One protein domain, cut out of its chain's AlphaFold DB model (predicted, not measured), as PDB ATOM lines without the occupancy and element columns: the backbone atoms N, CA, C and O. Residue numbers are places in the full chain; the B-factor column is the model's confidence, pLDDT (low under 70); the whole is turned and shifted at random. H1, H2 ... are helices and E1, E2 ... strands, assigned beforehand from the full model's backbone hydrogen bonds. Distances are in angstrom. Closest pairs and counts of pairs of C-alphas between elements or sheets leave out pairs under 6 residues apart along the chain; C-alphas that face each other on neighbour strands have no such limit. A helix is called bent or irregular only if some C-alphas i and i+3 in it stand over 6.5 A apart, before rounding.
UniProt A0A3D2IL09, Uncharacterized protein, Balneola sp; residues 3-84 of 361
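Overview. This is residues 3 to 84 of the 361 residues of an uncharacterized protein of Balneola sp (UniProt A0A3D2IL09). Two strand hairpins, E1 with E2 and E3 with E4, lie side by side as one twisted, arching sheet. The short helix H1 only grazes it, and H2 stays off the sheet, joined to E1 by a tight link. The printed part has 82 residues, in the order H1, H2, E1, E2, E3, E4; the mixed sheet runs E2, E1, E3, E4, and the class is mixed, helices and strands. It is compact, with a radius of gyration of the C-alphas of 13.4 A and spans of 35 by 23 by 20 A.

Along the chain. Find C-alpha 23 at (97.405, 152.376, 176.580); from there E1 runs 24.8 A to residue 32, and it bends by 74 degrees at residue 26. E2, residues 44 to 55, covers 25.1 A and bends by 91 degrees at residue 52. E3 is residues 60 to 66, 18.9 A, and E4, residues 72 to 79, runs 20.0 A to C-alpha 79 at (110.180, 158.494, 171.181). Look earlier for H1 at residues 6 to 9, and for H2 at residues 11 to 19, irregular, with C-alphas 12 and 15 7.2 A apart.

Arrangement. Look first at the inner strands E1 and E3, parallel at 33 degrees, where N 30 and O 64 are 2.7 A apart, within hydrogen-bond range. In the hairpin of E1 and E2, antiparallel, N 47 and O 29 are 2.8 A apart. In the hairpin of E3 and E4, also antiparallel, N 76 and O 63 are 2.7 A apart. H1 grazes the sheet with residues 8 to 9. H1 and H2 touch only at the corner, the closest C-alphas being those of Tyr 7 and Ser 13, 5.3 A. H2 has 3 of 5 O i to N i+4 pairs within range; H1 is too short for one, and its one O i to N i+3 pair is not within range.

Size, cuts and confidence. The farthest C-alphas, of Ser 69 and Gly 84, are 38.5 A apart. The printed part has no cut, the link from E1 to E2 is long, and no printed residue is under 70 in pLDDT.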
ATOM      1  N   SER A   3      95.408 157.790 161.599       91.69
ATOM      2  CA  SER A   3      95.652 159.106 162.201       91.69
ATOM      3  C   SER A   3      97.053 159.636 161.888       91.69
ATOM      4  O   SER A   3      97.912 158.917 161.383       91.69
ATOM      5  N   LYS A   4      97.303 160.912 162.196       91.44
ATOM      6  CA  LYS A   4      98.667 161.460 162.281       91.44
ATOM      7  C   LYS A   4      99.266 161.108 163.646       91.44
ATOM      8  O   LYS A   4      98.530 161.001 164.618       91.44
ATOM      9  N   LEU A   5     100.593 161.113 163.756       91.19
ATOM     10  CA  LEU A   5     101.312 160.840 165.015       91.19
ATOM     11  C   LEU A   5     101.160 161.918 166.113       91.19
ATOM     12  O   LEU A   5     101.650 161.736 167.221       91.19
ATOM     13  N   LYS A   6     100.457 163.031 165.851       90.31
ATOM     14  CA  LYS A   6     100.424 164.201 166.752       90.31
ATOM     15  C   LYS A   6      99.904 163.912 168.157       90.31
ATOM     16  O   LYS A   6     100.346 164.562 169.096       90.31
ATOM     17  N   TYR A   7      98.966 162.982 168.319       91.38
ATOM     18  CA  TYR A   7      98.449 162.643 169.649       91.38
ATOM     19  C   TYR A   7      99.488 161.910 170.516       91.38
ATOM     20  O   TYR A   7      99.317 161.833 171.724       91.38
ATOM     21  N   LEU A   8     100.569 161.409 169.906       91.25
ATOM     22  CA  LEU A   8     101.665 160.722 170.586       91.25
ATOM     23  C   LEU A   8     102.882 161.616 170.793       91.25
ATOM     24  O   LEU A   8     103.545 161.496 171.817       91.25
ATOM     25  N   ASN A   9     103.192 162.492 169.837       90.50
ATOM     26  CA  ASN A   9     104.472 163.198 169.830       90.50
ATOM     27  C   ASN A   9     104.380 164.724 169.798       90.50
ATOM     28  O   ASN A   9     105.412 165.379 169.867       90.50
ATOM     29  N   ALA A  10     103.190 165.320 169.680       92.06
ATOM     30  CA  ALA A  10     103.094 166.773 169.744       92.06
ATOM     31  C   ALA A  10     103.193 167.248 171.207       92.06
ATOM     32  O   ALA A  10     102.548 166.653 172.075       92.06
ATOM     33  N   PRO A  11     103.896 168.359 171.490       92.56
ATOM     34  CA  PRO A  11     104.070 168.873 172.854       92.56
ATOM     35  C   PRO A  11     102.742 169.221 173.538       92.56
ATOM     36  O   PRO A  11     102.568 168.998 174.735       92.56
ATOM     37  N   ASP A  12     101.782 169.726 172.762       91.88
ATOM     38  CA  ASP A  12     100.444 170.083 173.246       91.88
ATOM     39  C   ASP A  12      99.566 168.850 173.527       91.88
ATOM     40  O   ASP A  12      98.567 168.952 174.234       91.88
ATOM     41  N   SER A  13      99.948 167.676 173.014       93.25
ATOM     42  CA  SER A  13      99.241 166.412 173.244       93.25
ATOM     43  C   SER A  13      99.778 165.633 174.441       93.25
ATOM     44  O   SER A  13      99.168 164.632 174.802       93.25
ATOM     45  N   VAL A  14     100.893 166.048 175.057       94.19
ATOM     46  CA  VAL A  14     101.554 165.300 176.145       94.19
ATOM     47  C   VAL A  14     100.592 165.033 177.301       94.19
ATOM     48  O   VAL A  14     100.463 163.897 177.745       94.19
ATOM     49  N   GLU A  15      99.842 166.051 177.736       94.25
ATOM     50  CA  GLU A  15      98.866 165.883 178.817       94.25
ATOM     51  C   GLU A  15      97.759 164.894 178.434       94.25
ATOM     52  O   GLU A  15      97.414 164.016 179.223       94.25
ATOM     53  N   TYR A  16      97.232 165.002 177.210       94.69
ATOM     54  CA  TYR A  16      96.217 164.077 176.723       94.69
ATOM     55  C   TYR A  16      96.737 162.636 176.683       94.69
ATOM     56  O   TYR A  16      96.117 161.723 177.231       94.69
ATOM     57  N   ARG A  17      97.903 162.454 176.059       94.25
ATOM     58  CA  ARG A  17      98.576 161.172 175.883       94.25
ATOM     59  C   ARG A  17      98.821 160.486 177.221       94.25
ATOM     60  O   ARG A  17      98.518 159.310 177.356       94.25
ATOM     61  N   ASP A  18      99.353 161.215 178.195       92.56
ATOM     62  CA  ASP A  18      99.828 160.611 179.439       92.56
ATOM     63  C   ASP A  18      98.727 160.461 180.492       92.56
ATOM     64  O   ASP A  18      98.790 159.535 181.296       92.56
ATOM     65  N   ARG A  19      97.696 161.318 180.475       93.12
ATOM     66  CA  ARG A  19      96.587 161.245 181.446       93.12
ATOM     67  C   ARG A  19      95.395 160.430 180.957       93.12
ATOM     68  O   ARG A  19      94.735 159.798 181.772       93.12
ATOM     69  N   PHE A  20      95.093 160.468 179.658       93.06
ATOM     70  CA  PHE A  20      93.850 159.906 179.115       93.06
ATOM     71  C   PHE A  20      94.068 158.815 178.062       93.06
ATOM     72  O   PHE A  20      93.174 158.001 177.853       93.06
ATOM     73  N   PHE A  21      95.228 158.774 177.401       93.44
ATOM     74  CA  PHE A  21      95.520 157.810 176.334       93.44
ATOM     75  C   PHE A  21      96.776 156.973 176.629       93.44
ATOM     76  O   PHE A  21      97.645 156.780 175.778       93.44
ATOM     77  N   ASN A  22      96.878 156.471 177.859       92.50
ATOM     78  CA  ASN A  22      98.049 155.740 178.343       92.50
ATOM     79  C   ASN A  22      97.952 154.220 178.111       92.50
ATOM     80  O   ASN A  22      98.141 153.436 179.033       92.50
ATOM     81  N   TYR A  23      97.640 153.791 176.890       95.19
ATOM     82  CA  TYR A  23      97.405 152.376 176.580       95.19
ATOM     83  C   TYR A  23      98.643 151.665 176.030       95.19
ATOM     84  O   TYR A  23      99.504 152.282 175.395       95.19
ATOM     85  N   LYS A  24      98.713 150.343 176.216       95.62
ATOM     86  CA  LYS A  24      99.773 149.514 175.639       95.62
ATOM     87  C   LYS A  24      99.680 149.503 174.114       95.62
ATOM     88  O   LYS A  24      98.654 149.139 173.538       95.62
ATOM     89  N   TYR A  25     100.773 149.886 173.465       95.19
ATOM     90  CA  TYR A  25     100.951 149.714 172.029       95.19
ATOM     91  C   TYR A  25     101.195 148.234 171.706       95.19
ATOM     92  O   TYR A  25     102.021 147.601 172.361       95.19
ATOM     93  N   GLU A  26     100.485 147.691 170.715       95.00
ATOM     94  CA  GLU A  26     100.643 146.291 170.291       95.00
ATOM     95  C   GLU A  26     101.405 146.192 168.965       95.00
ATOM     96  O   GLU A  26     102.420 145.509 168.877       95.00
ATOM     97  N   LYS A  27     100.911 146.868 167.921       94.62
ATOM     98  CA  LYS A  27     101.532 146.908 166.589       94.62
ATOM     99  C   LYS A  27     100.879 147.965 165.709       94.62
ATOM    100  O   LYS A  27      99.802 148.481 166.018       94.62
ATOM    101  N   GLY A  28     101.475 148.231 164.562       95.19
ATOM    102  CA  GLY A  28     100.935 149.169 163.603       95.19
ATOM    103  C   GLY A  28     101.948 149.504 162.535       95.19
ATOM    104  O   GLY A  28     103.119 149.158 162.638       95.19
ATOM    105  N   PHE A  29     101.468 150.213 161.526       95.75
ATOM    106  CA  PHE A  29     102.295 150.660 160.421       95.75
ATOM    107  C   PHE A  29     101.998 152.116 160.090       95.75
ATOM    108  O   PHE A  29     100.931 152.655 160.413       95.75
ATOM    109  N   LEU A  30     102.948 152.756 159.427       95.50
ATOM    110  CA  LEU A  30     102.848 154.091 158.882       95.50
ATOM    111  C   LEU A  30     103.123 154.057 157.383       95.50
ATOM    112  O   LEU A  30     103.902 153.248 156.897       95.50
ATOM    113  N   PHE A  31     102.496 154.962 156.654       94.62
ATOM    114  CA  PHE A  31     102.659 155.099 155.215       94.62
ATOM    115  C   PHE A  31     102.436 156.552 154.811       94.62
ATOM    116  O   PHE A  31     101.952 157.393 155.584       94.62
ATOM    117  N   LYS A  32     102.813 156.864 153.578       94.50
ATOM    118  CA  LYS A  32     102.726 158.215 153.046       94.50
ATOM    119  C   LYS A  32     101.272 158.607 152.804       94.50
ATOM    120  O   LYS A  32     100.486 157.866 152.220       94.50
ATOM    121  N   SER A  33     100.908 159.824 153.201       94.12
ATOM    122  CA  SER A  33      99.534 160.326 153.076       94.12
ATOM    123  C   SER A  33      98.970 160.325 151.653       94.12
ATOM    124  O   SER A  33      97.754 160.276 151.491       94.12
ATOM    125  N   THR A  34      99.829 160.360 150.633       93.94
ATOM    126  CA  THR A  34      99.446 160.333 149.213       93.94
ATOM    127  C   THR A  34      98.878 158.992 148.748       93.94
ATOM    128  O   THR A  34      98.336 158.933 147.651       93.94
ATOM    129  N   ASN A  35      98.940 157.939 149.569       91.44
ATOM    130  CA  ASN A  35      98.285 156.664 149.264       91.44
ATOM    131  C   ASN A  35      96.749 156.773 149.357       91.44
ATOM    132  O   ASN A  35      96.037 155.937 148.808       91.44
ATOM    133  N   PHE A  36      96.214 157.806 150.024       90.25
ATOM    134  CA  PHE A  36      94.791 158.131 149.938       90.25
ATOM    135  C   PHE A  36      94.507 158.990 148.706       90.25
ATOM    136  O   PHE A  36      95.134 160.032 148.493       90.25
ATOM    137  N   ASN A  37      93.497 158.586 147.936       90.75
ATOM    138  CA  ASN A  37      93.050 159.321 146.760       90.75
ATOM    139  C   ASN A  37      92.713 160.785 147.117       90.75
ATOM    140  O   ASN A  37      92.039 161.062 148.111       90.75
ATOM    141  N   GLY A  38      93.215 161.725 146.312       91.62
ATOM    142  CA  GLY A  38      92.958 163.159 146.456       91.62
ATOM    143  C   GLY A  38      93.854 163.890 147.462       91.62
ATOM    144  O   GLY A  38      93.810 165.121 147.532       91.62
ATOM    145  N   VAL A  39      94.709 163.190 148.218       91.88
ATOM    146  CA  VAL A  39      95.601 163.826 149.198       91.88
ATOM    147  C   VAL A  39      96.880 164.336 148.533       91.88
ATOM    148  O   VAL A  39      97.698 163.568 148.041       91.88
ATOM    149  N   LYS A  40      97.091 165.659 148.572       90.88
ATOM    150  CA  LYS A  40      98.315 166.315 148.059       90.88
ATOM    151  C   LYS A  40      99.403 166.523 149.117       90.88
ATOM    152  O   LYS A  40     100.570 166.710 148.782       90.88
ATOM    153  N   GLY A  41      99.017 166.562 150.394       87.50
ATOM    154  CA  GLY A  41      99.959 166.755 151.496       87.50
ATOM    155  C   GLY A  41     100.924 165.578 151.610       87.50
ATOM    156  O   GLY A  41     100.548 164.450 151.299       87.50
ATOM    157  N   LYS A  42     102.153 165.846 152.062       91.06
ATOM    158  CA  LYS A  42     103.204 164.844 152.285       91.06
ATOM    159  C   LYS A  42     103.474 164.743 153.783       91.06
ATOM    160  O   LYS A  42     104.165 165.592 154.329       91.06
ATOM    161  N   TYR A  43     102.873 163.766 154.446       92.62
ATOM    162  CA  TYR A  43     103.030 163.526 155.880       92.62
ATOM    163  C   TYR A  43     102.755 162.053 156.211       92.62
ATOM    164  O   TYR A  43     102.155 161.363 155.379       92.62
ATOM    165  N   PRO A  44     103.129 161.551 157.401       93.75
ATOM    166  CA  PRO A  44     102.890 160.161 157.726       93.75
ATOM    167  C   PRO A  44     101.450 160.006 158.219       93.75
ATOM    168  O   PRO A  44     100.952 160.813 159.021       93.75
ATOM    169  N   ILE A  45     100.779 158.968 157.732       94.50
ATOM    170  CA  ILE A  45      99.540 158.448 158.307       94.50
ATOM    171  C   ILE A  45      99.865 157.091 158.906       94.50
ATOM    172  O   ILE A  45     100.546 156.286 158.287       94.50
ATOM    173  N   CYS A  46      99.382 156.849 160.117       94.69
ATOM    174  CA  CYS A  46      99.596 155.606 160.835       94.69
ATOM    175  C   CYS A  46      98.275 154.882 161.082       94.69
ATOM    176  O   CYS A  46      97.248 155.525 161.317       94.69
ATOM    177  N   PHE A  47      98.318 153.553 161.063       95.19
ATOM    178  CA  PHE A  47      97.294 152.684 161.621       95.19
ATOM    179  C   PHE A  47      97.896 151.931 162.803       95.19
ATOM    180  O   PHE A  47      98.673 150.998 162.621       95.19
ATOM    181  N   LEU A  48      97.541 152.357 164.016       95.31
ATOM    182  CA  LEU A  48      98.075 151.786 165.253       95.31
ATOM    183  C   LEU A  48      96.994 150.995 166.001       95.31
ATOM    184  O   LEU A  48      95.826 151.414 166.042       95.31
ATOM    185  N   LEU A  49      97.402 149.857 166.563       95.38
ATOM    186  CA  LEU A  49      96.615 148.979 167.421       95.38
ATOM    187  C   LEU A  49      97.062 149.138 168.874       95.38
ATOM    188  O   LEU A  49      98.249 149.055 169.192       95.38
ATOM    189  N   TRP A  50      96.075 149.339 169.742       95.00
ATOM    190  CA  TRP A  50      96.258 149.609 171.163       95.00
ATOM    191  C   TRP A  50      95.463 148.603 171.981       95.00
ATOM    192  O   TRP A  50      94.308 148.313 171.664       95.00
ATOM    193  N   ASN A  51      96.067 148.105 173.051       95.75
ATOM    194  CA  ASN A  51      95.405 147.274 174.036       95.75
ATOM    195  C   ASN A  51      94.895 148.152 175.175       95.75
ATOM    196  O   ASN A  51      95.657 148.596 176.028       95.75
ATOM    197  N   LEU A  52      93.585 148.396 175.170       95.62
ATOM    198  CA  LEU A  52      92.941 149.308 176.116       95.62
ATOM    199  C   LEU A  52      92.821 148.740 177.538       95.62
ATOM    200  O   LEU A  52      92.463 149.470 178.455       95.62
ATOM    201  N   ALA A  53      93.097 147.444 177.721       96.88
ATOM    202  CA  ALA A  53      93.068 146.787 179.025       96.88
ATOM    203  C   ALA A  53      94.414 146.864 179.765       96.88
ATOM    204  O   ALA A  53      94.508 146.399 180.899       96.88
ATOM    205  N   LYS A  54      95.463 147.390 179.120       96.19
ATOM    206  CA  LYS A  54      96.814 147.474 179.676       96.19
ATOM    207  C   LYS A  54      97.369 148.881 179.529       96.19
ATOM    208  O   LYS A  54      97.187 149.517 178.490       96.19
ATOM    209  N   ASP A  55      98.111 149.305 180.540       94.50
ATOM    210  CA  ASP A  55      98.825 150.572 180.509       94.50
ATOM    211  C   ASP A  55     100.091 150.484 179.650       94.50
ATOM    212  O   ASP A  55     100.647 149.408 179.409       94.50
ATOM    213  N   ARG A  56     100.554 151.639 179.172       93.75
ATOM    214  CA  ARG A  56     101.798 151.760 178.408       93.75
ATOM    215  C   ARG A  56     103.017 151.351 179.245       93.75
ATOM    216  O   ARG A  56     103.222 151.855 180.344       93.75
ATOM    217  N   GLU A  57     103.874 150.512 178.664       87.25
ATOM    218  CA  GLU A  57     105.092 149.994 179.315       87.25
ATOM    219  C   GLU A  57     106.362 150.786 178.942       87.25
ATOM    220  O   GLU A  57     107.288 150.883 179.743       87.25
ATOM    221  N   LEU A  58     106.415 151.362 177.735       87.19
ATOM    222  CA  LEU A  58     107.613 151.995 177.168       87.19
ATOM    223  C   LEU A  58     107.383 153.478 176.851       87.19
ATOM    224  O   LEU A  58     106.283 153.887 176.478       87.19
ATOM    225  N   LYS A  59     108.453 154.281 176.935       88.75
ATOM    226  CA  LYS A  59     108.486 155.673 176.440       88.75
ATOM    227  C   LYS A  59     108.795 155.769 174.938       88.75
ATOM    228  O   LYS A  59     108.963 156.864 174.417       88.75
ATOM    229  N   SER A  60     108.827 154.646 174.233       91.44
ATOM    230  CA  SER A  60     109.003 154.580 172.787       91.44
ATOM    231  C   SER A  60     108.049 153.559 172.184       91.44
ATOM    232  O   SER A  60     107.604 152.629 172.862       91.44
ATOM    233  N   ILE A  61     107.722 153.735 170.906       92.69
ATOM    234  CA  ILE A  61     106.957 152.754 170.134       92.69
ATOM    235  C   ILE A  61     107.637 152.485 168.792       92.69
ATOM    236  O   ILE A  61     108.125 153.406 168.139       92.69
ATOM    237  N   SER A  62     107.642 151.221 168.376       94.56
ATOM    238  CA  SER A  62     108.190 150.777 167.090       94.56
ATOM    239  C   SER A  62     107.055 150.562 166.094       94.56
ATOM    240  O   SER A  62     106.159 149.755 166.337       94.56
ATOM    241  N   ILE A  63     107.052 151.306 164.996       95.56
ATOM    242  CA  ILE A  63     105.978 151.306 164.000       95.56
ATOM    243  C   ILE A  63     106.559 150.899 162.652       95.56
ATOM    244  O   ILE A  63     107.499 151.536 162.186       95.56
ATOM    245  N   ASP A  64     105.969 149.908 161.995       96.81
ATOM    246  CA  ASP A  64     106.425 149.467 160.675       96.81
ATOM    247  C   ASP A  64     106.273 150.599 159.650       96.81
ATOM    248  O   ASP A  64     105.255 151.291 159.614       96.81
ATOM    249  N   ILE A  65     107.262 150.795 158.788       96.25
ATOM    250  CA  ILE A  65     107.199 151.723 157.657       96.25
ATOM    251  C   ILE A  65     106.755 150.921 156.441       96.25
ATOM    252  O   ILE A  65     107.468 150.024 156.009       96.25
ATOM    253  N   ALA A  66     105.592 151.249 155.882       94.88
ATOM    254  CA  ALA A  66     105.036 150.591 154.709       94.88
ATOM    255  C   ALA A  66     105.175 151.453 153.445       94.88
ATOM    256  O   ALA A  66     104.969 152.674 153.472       94.88
ATOM    257  N   ASP A  67     105.488 150.799 152.327       91.56
ATOM    258  CA  ASP A  67     105.526 151.410 151.000       91.56
ATOM    259  C   ASP A  67     104.139 151.459 150.320       91.56
ATOM    260  O   ASP A  67     103.098 151.156 150.908       91.56
ATOM    261  N   GLU A  68     104.104 151.886 149.055       88.25
ATOM    262  CA  GLU A  68     102.870 151.995 148.262       88.25
ATOM    263  C   GLU A  68     102.250 150.632 147.900       88.25
ATOM    264  O   GLU A  68     101.061 150.567 147.592       88.25
ATOM    265  N   SER A  69     103.019 149.542 147.998       90.62
ATOM    266  CA  SER A  69     102.565 148.160 147.808       90.62
ATOM    267  C   SER A  69     102.117 147.481 149.111       90.62
ATOM    268  O   SER A  69     101.765 146.302 149.099       90.62
ATOM    269  N   ALA A  70     102.099 148.228 150.223       88.62
ATOM    270  CA  ALA A  70     101.863 147.737 151.581       88.62
ATOM    271  C   ALA A  70     102.927 146.745 152.089       88.62
ATOM    272  O   ALA A  70     102.668 145.992 153.031       88.62
ATOM    273  N   LYS A  71     104.132 146.762 151.506       93.00
ATOM    274  CA  LYS A  71     105.287 146.020 152.016       93.00
ATOM    275  C   LYS A  71     105.971 146.835 153.117       93.00
ATOM    276  O   LYS A  71     106.180 148.037 152.953       93.00
ATOM    277  N   THR A  72     106.344 146.181 154.217       95.00
ATOM    278  CA  THR A  72     107.223 146.775 155.234       95.00
ATOM    279  C   THR A  72     108.628 146.956 154.658       95.00
ATOM    280  O   THR A  72     109.180 146.034 154.065       95.00
ATOM    281  N   ILE A  73     109.177 148.160 154.800       94.88
ATOM    282  CA  ILE A  73     110.500 148.564 154.295       94.88
ATOM    283  C   ILE A  73     111.426 149.070 155.409       94.88
ATOM    284  O   ILE A  73     112.537 149.531 155.150       94.88
ATOM    285  N   GLY A  74     110.956 149.049 156.654       95.19
ATOM    286  CA  GLY A  74     111.693 149.550 157.802       95.19
ATOM    287  C   GLY A  74     110.814 149.708 159.032       95.19
ATOM    288  O   GLY A  74     109.632 149.373 159.023       95.19
ATOM    289  N   THR A  75     111.393 150.269 160.086       95.50
ATOM    290  CA  THR A  75     110.738 150.557 161.361       95.50
ATOM    291  C   THR A  75     111.021 151.993 161.782       95.50
ATOM    292  O   THR A  75     112.154 152.466 161.693       95.50
ATOM    293  N   LYS A  76     109.992 152.685 162.277       94.75
ATOM    294  CA  LYS A  76     110.117 153.973 162.955       94.75
ATOM    295  C   LYS A  76     110.028 153.799 164.470       94.75
ATOM    296  O   LYS A  76     109.002 153.346 164.974       94.75
ATOM    297  N   HIS A  77     111.065 154.197 165.195       93.25
ATOM    298  CA  HIS A  77     111.158 154.178 166.655       93.25
ATOM    299  C   HIS A  77     110.766 155.531 167.252       93.25
ATOM    300  O   HIS A  77     111.611 156.329 167.650       93.25
ATOM    301  N   LEU A  78     109.465 155.800 167.328       92.56
ATOM    302  CA  LEU A  78     108.966 157.070 167.841       92.56
ATOM    303  C   LEU A  78     109.179 157.174 169.358       92.56
ATOM    304  O   LEU A  78     108.518 156.473 170.127       92.56
ATOM    305  N   GLN A  79     110.037 158.104 169.779       91.62
ATOM    306  CA  GLN A  79     110.180 158.494 171.181       91.62
ATOM    307  C   GLN A  79     109.014 159.389 171.620       91.62
ATOM    308  O   GLN A  79     108.577 160.302 170.909       91.62
ATOM    309  N   LEU A  80     108.470 159.113 172.804       92.50
ATOM    310  CA  LEU A  80     107.387 159.885 173.401       92.50
ATOM    311  C   LEU A  80     107.971 161.033 174.221       92.50
ATOM    312  O   LEU A  80     108.320 160.859 175.384       92.50
ATOM    313  N   ILE A  81     108.016 162.215 173.612       92.94
ATOM    314  CA  ILE A  81     108.572 163.418 174.243       92.94
ATOM    315  C   ILE A  81     107.765 163.876 175.460       92.94
ATOM    316  O   ILE A  81     106.542 163.699 175.518       92.94
ATOM    317  N   GLU A  82     108.415 164.548 176.395       92.69
ATOM    318  CA  GLU A  82     107.787 165.332 177.447       92.69
ATOM    319  C   GLU A  82     107.588 166.785 176.989       92.69
ATOM    320  O   GLU A  82     108.198 167.279 176.039       92.69
ATOM    321  N   LYS A  83     106.707 167.528 177.671       90.25
ATOM    322  CA  LYS A  83     106.422 168.926 177.297       90.25
ATOM    323  C   LYS A  83     107.668 169.815 177.439       90.25
ATOM    324  O   LYS A  83     107.686 170.913 176.879       90.25
ATOM    325  N   GLY A  84     108.634 169.419 178.268       92.19
ATOM    326  CA  GLY A  84     109.880 170.142 178.535       92.19
ATOM    327  C   GLY A  84     110.937 169.979 177.446       92.19
ATOM    328  O   GLY A  84     111.683 170.924 177.222       92.19
TER     329      GLY A  84